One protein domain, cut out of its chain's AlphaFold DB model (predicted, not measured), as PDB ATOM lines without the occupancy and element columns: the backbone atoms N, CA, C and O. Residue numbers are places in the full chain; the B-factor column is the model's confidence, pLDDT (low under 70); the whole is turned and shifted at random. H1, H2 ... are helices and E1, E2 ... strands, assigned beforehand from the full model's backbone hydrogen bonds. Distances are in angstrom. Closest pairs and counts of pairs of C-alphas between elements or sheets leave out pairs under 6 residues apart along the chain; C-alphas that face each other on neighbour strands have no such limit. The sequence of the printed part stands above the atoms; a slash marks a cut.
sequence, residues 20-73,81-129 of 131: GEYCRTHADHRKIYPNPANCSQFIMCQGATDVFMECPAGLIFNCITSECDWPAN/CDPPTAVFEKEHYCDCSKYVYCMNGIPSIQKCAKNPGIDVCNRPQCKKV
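AT A GLANCE: This is residues 20 to 73 and 81 to 129 of the 131 residues of the protein "peritrophin-1-like isoform X2" of Diabrotica virgifera virgifera (western corn rootworm) (UniProt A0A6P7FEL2). Two small lobes sit side by side along the longest axis, each built on a three-stranded antiparallel sheet with a short helix over it: E6, E7 and E8 with H2 in one, E1, E2 and E3 with H1 in the other. The short hairpin E4 and E5 belongs to the lobe of H1, with E4 near the strands E1 and E2. The printed part has 103 residues, with three named helices and eight named strands in the order H1 E1 E2 E3 E4 E5 E6 E7 E8 H2 H3. The class is mixed, helices and strands, although under half of the residues are in named elements. The whole is compact, with a radius of gyration of the C-alphas of 14.5 A, and flat, spanning 46 by 35 by 19 A.

IN THESE COORDINATES: Find C-alpha 87 at (-33.349, 10.894, -30.335); from there E6 runs 13.9 A to residue 91. E7, residues 98 to 103, is 16.1 A long, and E8, residues 106 to 111, is 16.4 A. H2 is residues 119 to 122, and H3, residues 124 to 127, ends with C-alpha 127 at (-43.473, -4.910, -15.313). Go back to C-alpha 21 at (-51.775, -18.895, -24.565), where H1 begins, ending at residue 25. E1 is residues 32 to 34, E2 residues 41 to 46 over 15.7 A, and E3 residues 49 to 54 over 16.2 A. E4 is residues 60 to 62 and E5 residues 67 to 69.

HOW THE PARTS SIT: E6, E7 and E8 form a meander, each strand the antiparallel neighbour of the one before. Look at N 90 and O 100, 2.8 A apart, between E6 and E7, and at N 101 and O 108, 2.8 A, between E7 and E8. H2 is on this sheet at a height of 8.0 A and only just over E6, with 3 of its 4 C-alphas falling on that strand; the closest C-alphas are those of Glu 91 and Val 120, 5.8 A apart. H2 and H3 meet only through their link. E1, E2 and E3 form the other meander, with N 33 and O 43 at 2.8 A and N 44 and O 51 at 2.8 A. H1 is on it at a height of 8.2 A, only just over E3, with 3 of its 5 C-alphas falling there; the closest C-alphas of H1 and E3 are those of Cys 23 and Asp 50, 5.7 A apart, and the closest of H1 and E2 are those of Cys 23 and Cys 45, 5.6 A apart. The hairpin E4 and E5 is antiparallel, with N 62 and O 67 at 2.8 A; the closest C-alphas of E4 and E2 are those of Phe 61 and Phe 42, 6.2 A apart. E2 and E7 are apart. In H1 every O i to N i+4 pair is within hydrogen-bond range; H2 and H3 are too short for such a pair.

THE WHOLE: The two C-alphas farthest apart, those of Gly 47 and Thr 85, are 46.6 A apart. Residues 74 to 80 are not printed; C-alphas 73 and 81 are 11.0 A apart across this cut. Of the links that are printed whole, none is long. The mean pLDDT of the printed part is 78.3, and confidence is low, under 70, in 18 residues, among them residues 114 to 119 and 122 to 129.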
ATOM      1  N   GLY A  20     -55.661 -19.215 -26.505       60.72
ATOM      2  CA  GLY A  20     -55.606 -19.190 -25.037       60.72
ATOM      3  C   GLY A  20     -54.210 -19.128 -24.407       60.72
ATOM      4  O   GLY A  20     -54.102 -19.344 -23.204       60.72
ATOM      5  N   GLU A  21     -53.124 -18.933 -25.160       74.00
ATOM      6  CA  GLU A  21     -51.775 -18.895 -24.565       74.00
ATOM      7  C   GLU A  21     -51.614 -17.740 -23.564       74.00
ATOM      8  O   GLU A  21     -50.966 -17.906 -22.523       74.00
ATOM      9  N   TYR A  22     -52.253 -16.597 -23.828       79.81
ATOM     10  CA  TYR A  22     -52.103 -15.414 -22.991       79.81
ATOM     11  C   TYR A  22     -52.768 -15.620 -21.622       79.81
ATOM     12  O   TYR A  22     -52.114 -15.539 -20.584       79.81
ATOM     13  N   CYS A  23     -54.040 -16.005 -21.594       83.94
ATOM     14  CA  CYS A  23     -54.791 -16.245 -20.364       83.94
ATOM     15  C   CYS A  23     -54.348 -17.505 -19.608       83.94
ATOM     16  O   CYS A  23     -54.664 -17.657 -18.434       83.94
ATOM     17  N   ARG A  24     -53.591 -18.414 -20.235       83.31
ATOM     18  CA  ARG A  24     -52.956 -19.546 -19.532       83.31
ATOM     19  C   ARG A  24     -51.704 -19.149 -18.756       83.31
ATOM     20  O   ARG A  24     -51.336 -19.847 -17.817       83.31
ATOM     21  N   THR A  25     -51.035 -18.080 -19.174       80.88
ATOM     22  CA  THR A  25     -49.752 -17.639 -18.605       80.88
ATOM     23  C   THR A  25     -49.896 -16.454 -17.648       80.88
ATOM     24  O   THR A  25     -48.943 -16.129 -16.948       80.88
ATOM     25  N   HIS A  26     -51.086 -15.851 -17.549       78.19
ATOM     26  CA  HIS A  26     -51.358 -14.698 -16.690       78.19
ATOM     27  C   HIS A  26     -52.377 -15.033 -15.592       78.19
ATOM     28  O   HIS A  26     -53.467 -15.514 -15.869       78.19
ATOM     29  N   ALA A  27     -52.038 -14.739 -14.333       69.12
ATOM     30  CA  ALA A  27     -52.819 -15.178 -13.171       69.12
ATOM     31  C   ALA A  27     -54.076 -14.338 -12.859       69.12
ATOM     32  O   ALA A  27     -54.927 -14.782 -12.087       69.12
ATOM     33  N   ASP A  28     -54.214 -13.126 -13.413       79.69
ATOM     34  CA  ASP A  28     -55.318 -12.212 -13.078       79.69
ATOM     35  C   ASP A  28     -56.390 -12.147 -14.171       79.69
ATOM     36  O   ASP A  28     -56.426 -11.255 -15.014       79.69
ATOM     37  N   HIS A  29     -57.336 -13.079 -14.112       75.50
ATOM     38  CA  HIS A  29     -58.381 -13.208 -15.128       75.50
ATOM     39  C   HIS A  29     -59.448 -12.099 -15.059       75.50
ATOM     40  O   HIS A  29     -60.371 -12.087 -15.869       75.50
ATOM     41  N   ARG A  30     -59.367 -11.188 -14.080       76.12
ATOM     42  CA  ARG A  30     -60.246 -10.010 -13.986       76.12
ATOM     43  C   ARG A  30     -59.655  -8.791 -14.686       76.12
ATOM     44  O   ARG A  30     -60.348  -7.787 -14.839       76.12
ATOM     45  N   LYS A  31     -58.390  -8.870 -15.092       82.00
ATOM     46  CA  LYS A  31     -57.697  -7.823 -15.826       82.00
ATOM     47  C   LYS A  31     -57.897  -8.012 -17.332       82.00
ATOM     48  O   LYS A  31     -58.060  -9.128 -17.820       82.00
ATOM     49  N   ILE A  32     -57.869  -6.899 -18.058       84.88
ATOM     50  CA  ILE A  32     -57.771  -6.881 -19.516       84.88
ATOM     51  C   ILE A  32     -56.340  -6.560 -19.934       84.88
ATOM     52  O   ILE A  32     -55.629  -5.797 -19.274       84.88
ATOM     53  N   TYR A  33     -55.909  -7.181 -21.018       83.69
ATOM     54  CA  TYR A  33     -54.521  -7.202 -21.439       83.69
ATOM     55  C   TYR A  33     -54.374  -6.657 -22.854       83.69
ATOM     56  O   TYR A  33     -55.278  -6.820 -23.668       83.69
ATOM     57  N   PRO A  34     -53.248  -6.021 -23.194       82.19
ATOM     58  CA  PRO A  34     -53.046  -5.547 -24.551       82.19
ATOM     59  C   PRO A  34     -52.876  -6.720 -25.520       82.19
ATOM     60  O   PRO A  34     -52.254  -7.726 -25.178       82.19
ATOM     61  N   ASN A  35     -53.388  -6.581 -26.745       83.69
ATOM     62  CA  ASN A  35     -53.065  -7.511 -27.820       83.69
ATOM     63  C   ASN A  35     -51.779  -7.046 -28.542       83.69
ATOM     64  O   ASN A  35     -51.831  -6.084 -29.312       83.69
ATOM     65  N   PRO A  36     -50.631  -7.735 -28.374       76.50
ATOM     66  CA  PRO A  36     -49.365  -7.324 -28.989       76.50
ATOM     67  C   PRO A  36     -49.344  -7.479 -30.520       76.50
ATOM     68  O   PRO A  36     -48.451  -6.944 -31.180       76.50
ATOM     69  N   ALA A  37     -50.299  -8.223 -31.091       81.62
ATOM     70  CA  ALA A  37     -50.443  -8.404 -32.533       81.62
ATOM     71  C   ALA A  37     -51.342  -7.339 -33.184       81.62
ATOM     72  O   ALA A  37     -51.193  -7.070 -34.375       81.62
ATOM     73  N   ASN A  38     -52.258  -6.729 -32.425       83.62
ATOM     74  CA  ASN A  38     -53.175  -5.708 -32.923       83.62
ATOM     75  C   ASN A  38     -53.545  -4.736 -31.798       83.62
ATOM     76  O   ASN A  38     -54.409  -5.041 -30.983       83.62
ATOM     77  N   CYS A  39     -52.945  -3.542 -31.790       84.38
ATOM     78  CA  CYS A  39     -53.234  -2.535 -30.764       84.38
ATOM     79  C   CYS A  39     -54.685  -2.030 -30.780       84.38
ATOM     80  O   CYS A  39     -55.108  -1.430 -29.799       84.38
ATOM     81  N   SER A  40     -55.452  -2.262 -31.851       88.12
ATOM     82  CA  SER A  40     -56.890  -1.941 -31.890       88.12
ATOM     83  C   SER A  40     -57.729  -2.951 -31.105       88.12
ATOM     84  O   SER A  40     -58.932  -2.779 -30.989       88.12
ATOM     85  N   GLN A  41     -57.106  -3.999 -30.563       89.88
ATOM     86  CA  GLN A  41     -57.750  -5.026 -29.760       89.88
ATOM     87  C   GLN A  41     -57.112  -5.139 -28.373       89.88
ATOM     88  O   GLN A  41     -55.939  -4.825 -28.154       89.88
ATOM     89  N   PHE A  42     -57.877  -5.694 -27.443       88.88
ATOM     90  CA  PHE A  42     -57.396  -6.152 -26.147       88.88
ATOM     91  C   PHE A  42     -57.907  -7.561 -25.853       88.88
ATOM     92  O   PHE A  42     -58.863  -8.041 -26.459       88.88
ATOM     93  N   ILE A  43     -57.235  -8.244 -24.940       89.81
ATOM     94  CA  ILE A  43     -57.519  -9.612 -24.534       89.81
ATOM     95  C   ILE A  43     -58.236  -9.563 -23.189       89.81
ATOM     96  O   ILE A  43     -57.724  -9.019 -22.210       89.81
ATOM     97  N   MET A  44     -59.420 -10.156 -23.137       88.31
ATOM     98  CA  MET A  44     -60.166 -10.417 -21.916       88.31
ATOM     99  C   MET A  44     -60.132 -11.917 -21.631       88.31
ATOM    100  O   MET A  44     -60.404 -12.730 -22.513       88.31
ATOM    101  N   CYS A  45     -59.814 -12.297 -20.396       87.00
ATOM    102  CA  CYS A  45     -59.734 -13.704 -20.031       87.00
ATOM    103  C   CYS A  45     -61.084 -14.249 -19.567       87.00
ATOM    104  O   CYS A  45     -61.665 -13.775 -18.592       87.00
ATOM    105  N   GLN A  46     -61.565 -15.298 -20.234       86.44
ATOM    106  CA  GLN A  46     -62.685 -16.117 -19.763       86.44
ATOM    107  C   GLN A  46     -62.154 -17.495 -19.367       86.44
ATOM    108  O   GLN A  46     -62.032 -18.411 -20.183       86.44
ATOM    109  N   GLY A  47     -61.758 -17.628 -18.098       84.62
ATOM    110  CA  GLY A  47     -60.964 -18.777 -17.663       84.62
ATOM    111  C   GLY A  47     -59.603 -18.776 -18.369       84.62
ATOM    112  O   GLY A  47     -58.942 -17.748 -18.411       84.62
ATOM    113  N   ALA A  48     -59.202 -19.910 -18.943       83.81
ATOM    114  CA  ALA A  48     -57.936 -20.071 -19.668       83.81
ATOM    115  C   ALA A  48     -58.037 -19.746 -21.179       83.81
ATOM    116  O   ALA A  48     -57.241 -20.252 -21.975       83.81
ATOM    117  N   THR A  49     -59.051 -18.972 -21.576       86.12
ATOM    118  CA  THR A  49     -59.359 -18.657 -22.979       86.12
ATOM    119  C   THR A  49     -59.162 -17.173 -23.246       86.12
ATOM    120  O   THR A  49     -59.712 -16.341 -22.520       86.12
ATOM    121  N   ASP A  50     -58.427 -16.866 -24.315       87.00
ATOM    122  CA  ASP A  50     -58.221 -15.507 -24.816       87.00
ATOM    123  C   ASP A  50     -59.478 -15.064 -25.575       87.00
ATOM    124  O   ASP A  50     -59.851 -15.678 -26.578       87.00
ATOM    125  N   VAL A  51     -60.138 -13.999 -25.115       90.25
ATOM    126  CA  VAL A  51     -61.243 -13.354 -25.836       90.25
ATOM    127  C   VAL A  51     -60.763 -12.002 -26.343       90.25
ATOM    128  O   VAL A  51     -60.509 -11.094 -25.554       90.25
ATOM    129  N   PHE A  52     -60.633 -11.865 -27.662       91.31
ATOM    130  CA  PHE A  52     -60.233 -10.610 -28.294       91.31
ATOM    131  C   PHE A  52     -61.429  -9.669 -28.405       91.31
ATOM    132  O   PHE A  52     -62.463 -10.022 -28.972       91.31
ATOM    133  N   MET A  53     -61.265  -8.464 -27.879       93.25
ATOM    134  CA  MET A  53     -62.249  -7.394 -27.913       93.25
ATOM    135  C   MET A  53     -61.684  -6.237 -28.729       93.25
ATOM    136  O   MET A  53     -60.523  -5.874 -28.557       93.25
ATOM    137  N   GLU A  54     -62.499  -5.666 -29.609       94.31
ATOM    138  CA  GLU A  54     -62.124  -4.498 -30.407       94.31
ATOM    139  C   GLU A  54     -62.299  -3.212 -29.601       94.31
ATOM    140  O   GLU A  54     -63.302  -3.018 -28.905       94.31
ATOM    141  N   CYS A  55     -61.345  -2.302 -29.747       91.56
ATOM    142  CA  CYS A  55     -61.527  -0.914 -29.378       91.56
ATOM    143  C   CYS A  55     -62.476  -0.216 -30.365       91.56
ATOM    144  O   CYS A  55     -62.561  -0.597 -31.537       91.56
ATOM    145  N   PRO A  56     -63.193   0.835 -29.924       93.19
ATOM    146  CA  PRO A  56     -63.935   1.701 -30.832       93.19
ATOM    147  C   PRO A  56     -63.054   2.222 -31.974       93.19
ATOM    148  O   PRO A  56     -61.844   2.389 -31.818       93.19
ATOM    149  N   ALA A  57     -63.672   2.495 -33.123       87.25
ATOM    150  CA  ALA A  57     -62.956   2.855 -34.343       87.25
ATOM    151  C   ALA A  57     -61.972   4.021 -34.128       87.25
ATOM    152  O   ALA A  57     -62.361   5.096 -33.675       87.25
ATOM    153  N   GLY A  58     -60.707   3.798 -34.495       82.25
ATOM    154  CA  GLY A  58     -59.629   4.788 -34.385       82.25
ATOM    155  C   GLY A  58     -58.927   4.839 -33.023       82.25
ATOM    156  O   GLY A  58     -57.928   5.545 -32.903       82.25
ATOM    157  N   LEU A  59     -59.405   4.085 -32.028       86.75
ATOM    158  CA  LEU A  59     -58.759   3.959 -30.725       86.75
ATOM    159  C   LEU A  59     -57.860   2.726 -30.674       86.75
ATOM    160  O   LEU A  59     -58.070   1.739 -31.381       86.75
ATOM    161  N   ILE A  60     -56.877   2.781 -29.787       85.88
ATOM    162  CA  ILE A  60     -55.993   1.665 -29.489       85.88
ATOM    163  C   ILE A  60     -55.966   1.412 -27.985       85.88
ATOM    164  O   ILE A  60     -56.163   2.313 -27.175       85.88
ATOM    165  N   PHE A  61     -55.745   0.164 -27.591       83.44
ATOM    166  CA  PHE A  61     -55.744  -0.210 -26.188       83.44
ATOM    167  C   PHE A  61     -54.471   0.273 -25.491       83.44
ATOM    168  O   PHE A  61     -53.365  -0.195 -25.780       83.44
ATOM    169  N   ASN A  62     -54.641   1.203 -24.558       77.31
ATOM    170  CA  ASN A  62     -53.596   1.747 -23.716       77.31
ATOM    171  C   ASN A  62     -53.356   0.803 -22.536       77.31
ATOM    172  O   ASN A  62     -54.155   0.727 -21.602       77.31
ATOM    173  N   CYS A  63     -52.233   0.085 -22.546       74.12
ATOM    174  CA  CYS A  63     -51.915  -0.875 -21.486       74.12
ATOM    175  C   CYS A  63     -51.621  -0.219 -20.122       74.12
ATOM    176  O   CYS A  63     -51.670  -0.903 -19.097       74.12
ATOM    177  N   ILE A  64     -51.345   1.090 -20.098       72.38
ATOM    178  CA  ILE A  64     -51.050   1.857 -18.884       72.38
ATOM    179  C   ILE A  64     -52.348   2.197 -18.149       72.38
ATOM    180  O   ILE A  64     -52.448   1.958 -16.945       72.38
ATOM    181  N   THR A  65     -53.347   2.723 -18.865       76.81
ATOM    182  CA  THR A  65     -54.667   3.062 -18.300       76.81
ATOM    183  C   THR A  65     -55.622   1.872 -18.282       76.81
ATOM    184  O   THR A  65     -56.574   1.871 -17.511       76.81
ATOM    185  N   SER A  66     -55.323   0.819 -19.052       80.38
ATOM    186  CA  SER A  66     -56.222  -0.311 -19.314       80.38
ATOM    187  C   SER A  66     -57.530   0.120 -19.980       80.38
ATOM    188  O   SER A  66     -58.594  -0.391 -19.651       80.38
ATOM    189  N   GLU A  67     -57.458   1.059 -20.920       84.38
ATOM    190  CA  GLU A  67     -58.617   1.593 -21.641       84.38
ATOM    191  C   GLU A  67     -58.303   1.736 -23.131       84.38
ATOM    192  O   GLU A  67     -57.147   1.851 -23.530       84.38
ATOM    193  N   CYS A  68     -59.338   1.731 -23.969       86.88
ATOM    194  CA  CYS A  68     -59.190   2.156 -25.356       86.88
ATOM    195  C   CYS A  68     -59.082   3.675 -25.380       86.88
ATOM    196  O   CYS A  68     -60.023   4.368 -25.002       86.88
ATOM    197  N   ASP A  69     -57.944   4.172 -25.831       81.31
ATOM    198  CA  ASP A  69     -57.640   5.591 -25.848       81.31
ATOM    199  C   ASP A  69     -57.105   5.971 -27.227       81.31
ATOM    200  O   ASP A  69     -56.787   5.128 -28.078       81.31
ATOM    201  N   TRP A  70     -57.027   7.267 -27.472       78.62
ATOM    202  CA  TRP A  70     -56.282   7.753 -28.610       78.62
ATOM    203  C   TRP A  70     -54.814   7.328 -28.460       78.62
ATOM    204  O   TRP A  70     -54.280   7.263 -27.343       78.62
ATOM    205  N   PRO A  71     -54.122   7.038 -29.571       70.38
ATOM    206  CA  PRO A  71     -52.680   6.878 -29.535       70.38
ATOM    207  C   PRO A  71     -52.057   8.088 -28.828       70.38
ATOM    208  O   PRO A  71     -52.468   9.230 -29.050       70.38
ATOM    209  N   ALA A  72     -51.149   7.804 -27.889       58.72
ATOM    210  CA  ALA A  72     -50.708   8.757 -26.874       58.72
ATOM    211  C   ALA A  72     -50.426  10.149 -27.463       58.72
ATOM    212  O   ALA A  72     -49.632  10.276 -28.394       58.72
ATOM    213  N   ASN A  73     -51.036  11.171 -26.848       50.44
ATOM    214  CA  ASN A  73     -50.943  12.599 -27.179       50.44
ATOM    215  C   ASN A  73     -51.844  13.124 -28.321       50.44
ATOM    216  O   ASN A  73     -51.562  14.187 -28.864       50.44
ATOM    217  N   CYS A  81     -42.853  10.331 -32.768       77.62
ATOM    218  CA  CYS A  81     -41.526  10.910 -32.648       77.62
ATOM    219  C   CYS A  81     -41.525  12.445 -32.722       77.62
ATOM    220  O   CYS A  81     -40.621  13.020 -33.317       77.62
ATOM    221  N   ASP A  82     -42.513  13.110 -32.120       79.62
ATOM    222  CA  ASP A  82     -42.503  14.562 -31.894       79.62
ATOM    223  C   ASP A  82     -41.829  14.898 -30.537       79.62
ATOM    224  O   ASP A  82     -42.176  14.279 -29.520       79.62
ATOM    225  N   PRO A  83     -40.849  15.826 -30.468       78.69
ATOM    226  CA  PRO A  83     -40.251  16.601 -31.560       78.69
ATOM    227  C   PRO A  83     -39.405  15.764 -32.532       78.69
ATOM    228  O   PRO A  83     -38.563  14.975 -32.084       78.69
ATOM    229  N   PRO A  84     -39.513  16.004 -33.857       74.69
ATOM    230  CA  PRO A  84     -38.836  15.222 -34.889       74.69
ATOM    231  C   PRO A  84     -37.331  15.475 -34.960       74.69
ATOM    232  O   PRO A  84     -36.672  14.978 -35.857       74.69
ATOM    233  N   THR A  85     -36.750  16.255 -34.057       76.31
ATOM    234  CA  THR A  85     -35.301  16.498 -34.006       76.31
ATOM    235  C   THR A  85     -34.617  15.755 -32.866       76.31
ATOM    236  O   THR A  85     -33.400  15.842 -32.729       76.31
ATOM    237  N   ALA A  86     -35.373  15.061 -32.016       80.00
ATOM    238  CA  ALA A  86     -34.821  14.383 -30.854       80.00
ATOM    239  C   ALA A  86     -34.599  12.885 -31.114       80.00
ATOM    240  O   ALA A  86     -35.273  12.257 -31.935       80.00
ATOM    241  N   VAL A  87     -33.624  12.331 -30.391       87.12
ATOM    242  CA  VAL A  87     -33.349  10.894 -30.335       87.12
ATOM    243  C   VAL A  87     -33.731  10.405 -28.948       87.12
ATOM    244  O   VAL A  87     -33.152  10.855 -27.960       87.12
ATOM    245  N   PHE A  88     -34.730   9.533 -28.861       85.94
ATOM    246  CA  PHE A  88     -35.240   9.038 -27.585       85.94
ATOM    247  C   PHE A  88     -35.965   7.700 -27.736       85.94
ATOM    248  O   PHE A  88     -36.351   7.290 -28.830       85.94
ATOM    249  N   GLU A  89     -36.172   7.030 -26.607       84.56
ATOM    250  CA  GLU A  89     -36.856   5.743 -26.510       84.56
ATOM    251  C   GLU A  89     -38.223   5.927 -25.838       84.56
ATOM    252  O   GLU A  89     -38.331   6.567 -24.788       84.56
ATOM    253  N   LYS A  90     -39.275   5.359 -26.432       80.69
ATOM    254  CA  LYS A  90     -40.625   5.291 -25.856       80.69
ATOM    255  C   LYS A  90     -41.112   3.854 -25.761       80.69
ATOM    256  O   LYS A  90     -40.692   2.982 -26.513       80.69
ATOM    257  N   GLU A  91     -42.010   3.613 -24.818       76.56
ATOM    258  CA  GLU A  91     -42.670   2.317 -24.650       76.56
ATOM    259  C   GLU A  91     -43.518   2.025 -25.885       76.56
ATOM    260  O   GLU A  91     -44.130   2.932 -26.455       76.56
ATOM    261  N   HIS A  92     -43.571   0.764 -26.305       78.81
ATOM    262  CA  HIS A  92     -44.547   0.389 -27.313       78.81
ATOM    263  C   HIS A  92     -45.935   0.307 -26.672       78.81
ATOM    264  O   HIS A  92     -46.142  -0.357 -25.657       78.81
ATOM    265  N   TYR A  93     -46.900   0.961 -27.313       75.81
ATOM    266  CA  TYR A  93     -48.212   1.269 -26.748       75.81
ATOM    267  C   TYR A  93     -49.027   0.043 -26.297       75.81
ATOM    268  O   TYR A  93     -49.724   0.095 -25.288       75.81
ATOM    269  N   CYS A  94     -48.917  -1.078 -27.015       75.94
ATOM    270  CA  CYS A  94     -49.656  -2.310 -26.712       75.94
ATOM    271  C   CYS A  94     -48.768  -3.570 -26.649       75.94
ATOM    272  O   CYS A  94     -49.266  -4.690 -26.640       75.94
ATOM    273  N   ASP A  95     -47.438  -3.424 -26.623       77.75
ATOM    274  CA  ASP A  95     -46.525  -4.580 -26.611       77.75
ATOM    275  C   ASP A  95     -45.312  -4.277 -25.740       77.75
ATOM    276  O   ASP A  95     -44.319  -3.722 -26.194       77.75
ATOM    277  N   CYS A  96     -45.377  -4.684 -24.476       75.38
ATOM    278  CA  CYS A  96     -44.296  -4.471 -23.511       75.38
ATOM    279  C   CYS A  96     -42.996  -5.218 -23.869       75.38
ATOM    280  O   CYS A  96     -41.965  -4.980 -23.248       75.38
ATOM    281  N   SER A  97     -43.018  -6.111 -24.866       76.69
ATOM    282  CA  SER A  97     -41.816  -6.777 -25.382       76.69
ATOM    283  C   SER A  97     -41.067  -5.926 -26.411       76.69
ATOM    284  O   SER A  97     -40.040  -6.362 -26.939       76.69
ATOM    285  N   LYS A  98     -41.579  -4.734 -26.739       81.31
ATOM    286  CA  LYS A  98     -41.025  -3.818 -27.736       81.31
ATOM    287  C   LYS A  98     -40.929  -2.393 -27.192       81.31
ATOM    288  O   LYS A  98     -41.622  -2.005 -26.257       81.31
ATOM    289  N   TYR A  99     -40.092  -1.596 -27.838       82.06
ATOM    290  CA  TYR A  99     -40.009  -0.156 -27.631       82.06
ATOM    291  C   TYR A  99     -39.908   0.559 -28.980       82.06
ATOM    292  O   TYR A  99     -39.523  -0.031 -29.992       82.06
ATOM    293  N   VAL A 100     -40.295   1.829 -29.000       83.69
ATOM    294  CA  VAL A 100     -40.169   2.715 -30.154       83.69
ATOM    295  C   VAL A 100     -38.904   3.540 -29.966       83.69
ATOM    296  O   VAL A 100     -38.810   4.355 -29.049       83.69
ATOM    297  N   TYR A 101     -37.923   3.317 -30.830       86.62
ATOM    298  CA  TYR A 101     -36.736   4.147 -30.947       86.62
ATOM    299  C   TYR A 101     -37.009   5.254 -31.961       86.62
ATOM    300  O   TYR A 101     -37.200   4.980 -33.146       86.62
ATOM    301  N   CYS A 102     -37.048   6.495 -31.498       86.56
ATOM    302  CA  CYS A 102     -37.231   7.661 -32.344       86.56
ATOM    303  C   CYS A 102     -35.876   8.256 -32.705       86.56
ATOM    304  O   CYS A 102     -35.074   8.542 -31.819       86.56
ATOM    305  N   MET A 103     -35.641   8.480 -33.996       88.12
ATOM    306  CA  MET A 103     -34.466   9.198 -34.484       88.12
ATOM    307  C   MET A 103     -34.883  10.159 -35.588       88.12
ATOM    308  O   MET A 103     -35.336   9.731 -36.645       88.12
ATOM    309  N   ASN A 104     -34.723  11.460 -35.349       87.19
ATOM    310  CA  ASN A 104     -35.089  12.509 -36.300       87.19
ATOM    311  C   ASN A 104     -36.539  12.381 -36.825       87.19
ATOM    312  O   ASN A 104     -36.786  12.459 -38.027       87.19
ATOM    313  N   GLY A 105     -37.493  12.114 -35.926       84.25
ATOM    314  CA  GLY A 105     -38.907  11.968 -36.285       84.25
ATOM    315  C   GLY A 105     -39.266  10.620 -36.909       84.25
ATOM    316  O   GLY A 105     -40.439  10.359 -37.153       84.25
ATOM    317  N   ILE A 106     -38.286   9.743 -37.140       85.06
ATOM    318  CA  ILE A 106     -38.505   8.423 -37.725       85.06
ATOM    319  C   ILE A 106     -38.650   7.396 -36.593       85.06
ATOM    320  O   ILE A 106     -37.679   7.169 -35.861       85.06
ATOM    321  N   PRO A 107     -39.826   6.758 -36.438       84.88
ATOM    322  CA  PRO A 107     -40.008   5.680 -35.478       84.88
ATOM    323  C   PRO A 107     -39.402   4.377 -36.001       84.88
ATOM    324  O   PRO A 107     -39.629   3.967 -37.139       84.88
ATOM    325  N   SER A 108     -38.682   3.679 -35.131       87.44
ATOM    326  CA  SER A 108     -38.163   2.338 -35.369       87.44
ATOM    327  C   SER A 108     -38.576   1.421 -34.226       87.44
ATOM    328  O   SER A 108     -38.242   1.660 -33.068       87.44
ATOM    329  N   ILE A 109     -39.330   0.367 -34.537       85.62
ATOM    330  CA  ILE A 109     -39.800  -0.585 -33.529       85.62
ATOM    331  C   ILE A 109     -38.691  -1.593 -33.247       85.62
ATOM    332  O   ILE A 109     -38.251  -2.322 -34.135       85.62
ATOM    333  N   GLN A 110     -38.273  -1.658 -31.991       86.38
ATOM    334  CA  GLN A 110     -37.208  -2.526 -31.516       86.38
ATOM    335  C   GLN A 110     -37.750  -3.507 -30.477       86.38
ATOM    336  O   GLN A 110     -38.727  -3.226 -29.786       86.38
ATOM    337  N   LYS A 111     -37.128  -4.684 -30.363       85.12
ATOM    338  CA  LYS A 111     -37.473  -5.660 -29.320       85.12
ATOM    339  C   LYS A 111     -36.692  -5.355 -28.049       85.12
ATOM    340  O   LYS A 111     -35.493  -5.088 -28.106       85.12
ATOM    341  N   CYS A 112     -37.350  -5.473 -26.907       77.31
ATOM    342  CA  CYS A 112     -36.675  -5.513 -25.623       77.31
ATOM    343  C   CYS A 112     -35.810  -6.780 -25.555       77.31
ATOM    344  O   CYS A 112     -36.302  -7.894 -25.746       77.31
ATOM    345  N   ALA A 113     -34.511  -6.633 -25.295       78.00
ATOM    346  CA  ALA A 113     -33.680  -7.777 -24.943       78.00
ATOM    347  C   ALA A 113     -34.077  -8.270 -23.539       78.00
ATOM    348  O   ALA A 113     -34.352  -7.457 -22.656       78.00
ATOM    349  N   LYS A 114     -34.100  -9.592 -23.305       62.44
ATOM    350  CA  LYS A 114     -34.236 -10.168 -21.952       62.44
ATOM    351  C   LYS A 114     -32.998  -9.791 -21.110       62.44
ATOM    352  O   LYS A 114     -32.090 -10.612 -21.061       62.44
ATOM    353  N   ASN A 115     -32.942  -8.576 -20.532       52.06
ATOM    354  CA  ASN A 115     -32.048  -8.044 -19.462       52.06
ATOM    355  C   ASN A 115     -31.594  -6.577 -19.723       52.06
ATOM    356  O   ASN A 115     -31.713  -6.075 -20.834       52.06
ATOM    357  N   PRO A 116     -31.006  -5.850 -18.749       50.47
ATOM    358  CA  PRO A 116     -31.644  -5.099 -17.669       50.47
ATOM    359  C   PRO A 116     -31.253  -3.597 -17.737       50.47
ATOM    360  O   PRO A 116     -31.297  -2.896 -16.734       50.47
ATOM    361  N   GLY A 117     -30.796  -3.120 -18.905       52.28
ATOM    362  CA  GLY A 117     -30.164  -1.799 -19.069       52.28
ATOM    363  C   GLY A 117     -30.998  -0.762 -19.823       52.28
ATOM    364  O   GLY A 117     -30.635   0.407 -19.843       52.28
ATOM    365  N   ILE A 118     -32.111  -1.179 -20.426       62.47
ATOM    366  CA  ILE A 118     -33.049  -0.283 -21.105       62.47
ATOM    367  C   ILE A 118     -34.192  -0.009 -20.129       62.47
ATOM    368  O   ILE A 118     -35.009  -0.898 -19.864       62.47
ATOM    369  N   ASP A 119     -34.213   1.197 -19.552       68.56
ATOM    370  CA  ASP A 119     -35.210   1.608 -18.551       68.56
ATOM    371  C   ASP A 119     -36.630   1.409 -19.089       68.56
ATOM    372  O   ASP A 119     -37.470   0.805 -18.425       68.56
ATOM    373  N   VAL A 120     -36.862   1.776 -20.354       73.62
ATOM    374  CA  VAL A 120     -38.181   1.708 -20.993       73.62
ATOM    375  C   VAL A 120     -38.781   0.293 -21.021       73.62
ATOM    376  O   VAL A 120     -39.980   0.130 -20.826       73.62
ATOM    377  N   CYS A 121     -37.947  -0.744 -21.143       74.31
ATOM    378  CA  CYS A 121     -38.366  -2.150 -21.120       74.31
ATOM    379  C   CYS A 121     -38.573  -2.704 -19.698       74.31
ATOM    380  O   CYS A 121     -39.132  -3.782 -19.520       74.31
ATOM    381  N   ASN A 122     -38.098  -1.992 -18.672       69.56
ATOM    382  CA  ASN A 122     -38.132  -2.412 -17.270       69.56
ATOM    383  C   ASN A 122     -39.043  -1.534 -16.404       69.56
ATOM    384  O   ASN A 122     -39.045  -1.678 -15.173       69.56
ATOM    385  N   ARG A 123     -39.802  -0.625 -17.019       68.44
ATOM    386  CA  ARG A 123     -40.670   0.306 -16.307       68.44
ATOM    387  C   ARG A 123     -41.838  -0.407 -15.619       68.44
ATOM    388  O   ARG A 123     -42.376  -1.372 -16.161       68.44
ATOM    389  N   PRO A 124     -42.253   0.050 -14.421       58.88
ATOM    390  CA  PRO A 124     -43.283  -0.592 -13.602       58.88
ATOM    391  C   PRO A 124     -44.628  -0.768 -14.322       58.88
ATOM    392  O   PRO A 124     -45.303  -1.775 -14.104       58.88
ATOM    393  N   GLN A 125     -44.990   0.160 -15.213       58.41
ATOM    394  CA  GLN A 125     -46.173   0.052 -16.070       58.41
ATOM    395  C   GLN A 125     -46.126  -1.155 -17.025       58.41
ATOM    396  O   GLN A 125     -47.152  -1.796 -17.231       58.41
ATOM    397  N   CYS A 126     -44.938  -1.545 -17.498       58.50
ATOM    398  CA  CYS A 126     -44.713  -2.746 -18.311       58.50
ATOM    399  C   CYS A 126     -44.353  -3.989 -17.467       58.50
ATOM    400  O   CYS A 126     -44.650  -5.114 -17.860       58.50
ATOM    401  N   LYS A 127     -43.778  -3.817 -16.266       50.78
ATOM    402  CA  LYS A 127     -43.473  -4.910 -15.313       50.78
ATOM    403  C   LYS A 127     -44.708  -5.542 -14.667       50.78
ATOM    404  O   LYS A 127     -44.595  -6.626 -14.112       50.78
ATOM    405  N   LYS A 128     -45.894  -4.932 -14.757       47.78
ATOM    406  CA  LYS A 128     -47.157  -5.556 -14.305       47.78
ATOM    407  C   LYS A 128     -47.691  -6.653 -15.247       47.78
ATOM    408  O   LYS A 128     -48.807  -7.126 -15.035       47.78
ATOM    409  N   VAL A 129     -46.938  -7.018 -16.287       46.28
ATOM    410  CA  VAL A 129     -47.313  -8.025 -17.299       46.28
ATOM    411  C   VAL A 129     -46.347  -9.220 -17.313       46.28
ATOM    412  O   VAL A 129     -46.588 -10.193 -18.010       46.28
TER     413      VAL A 129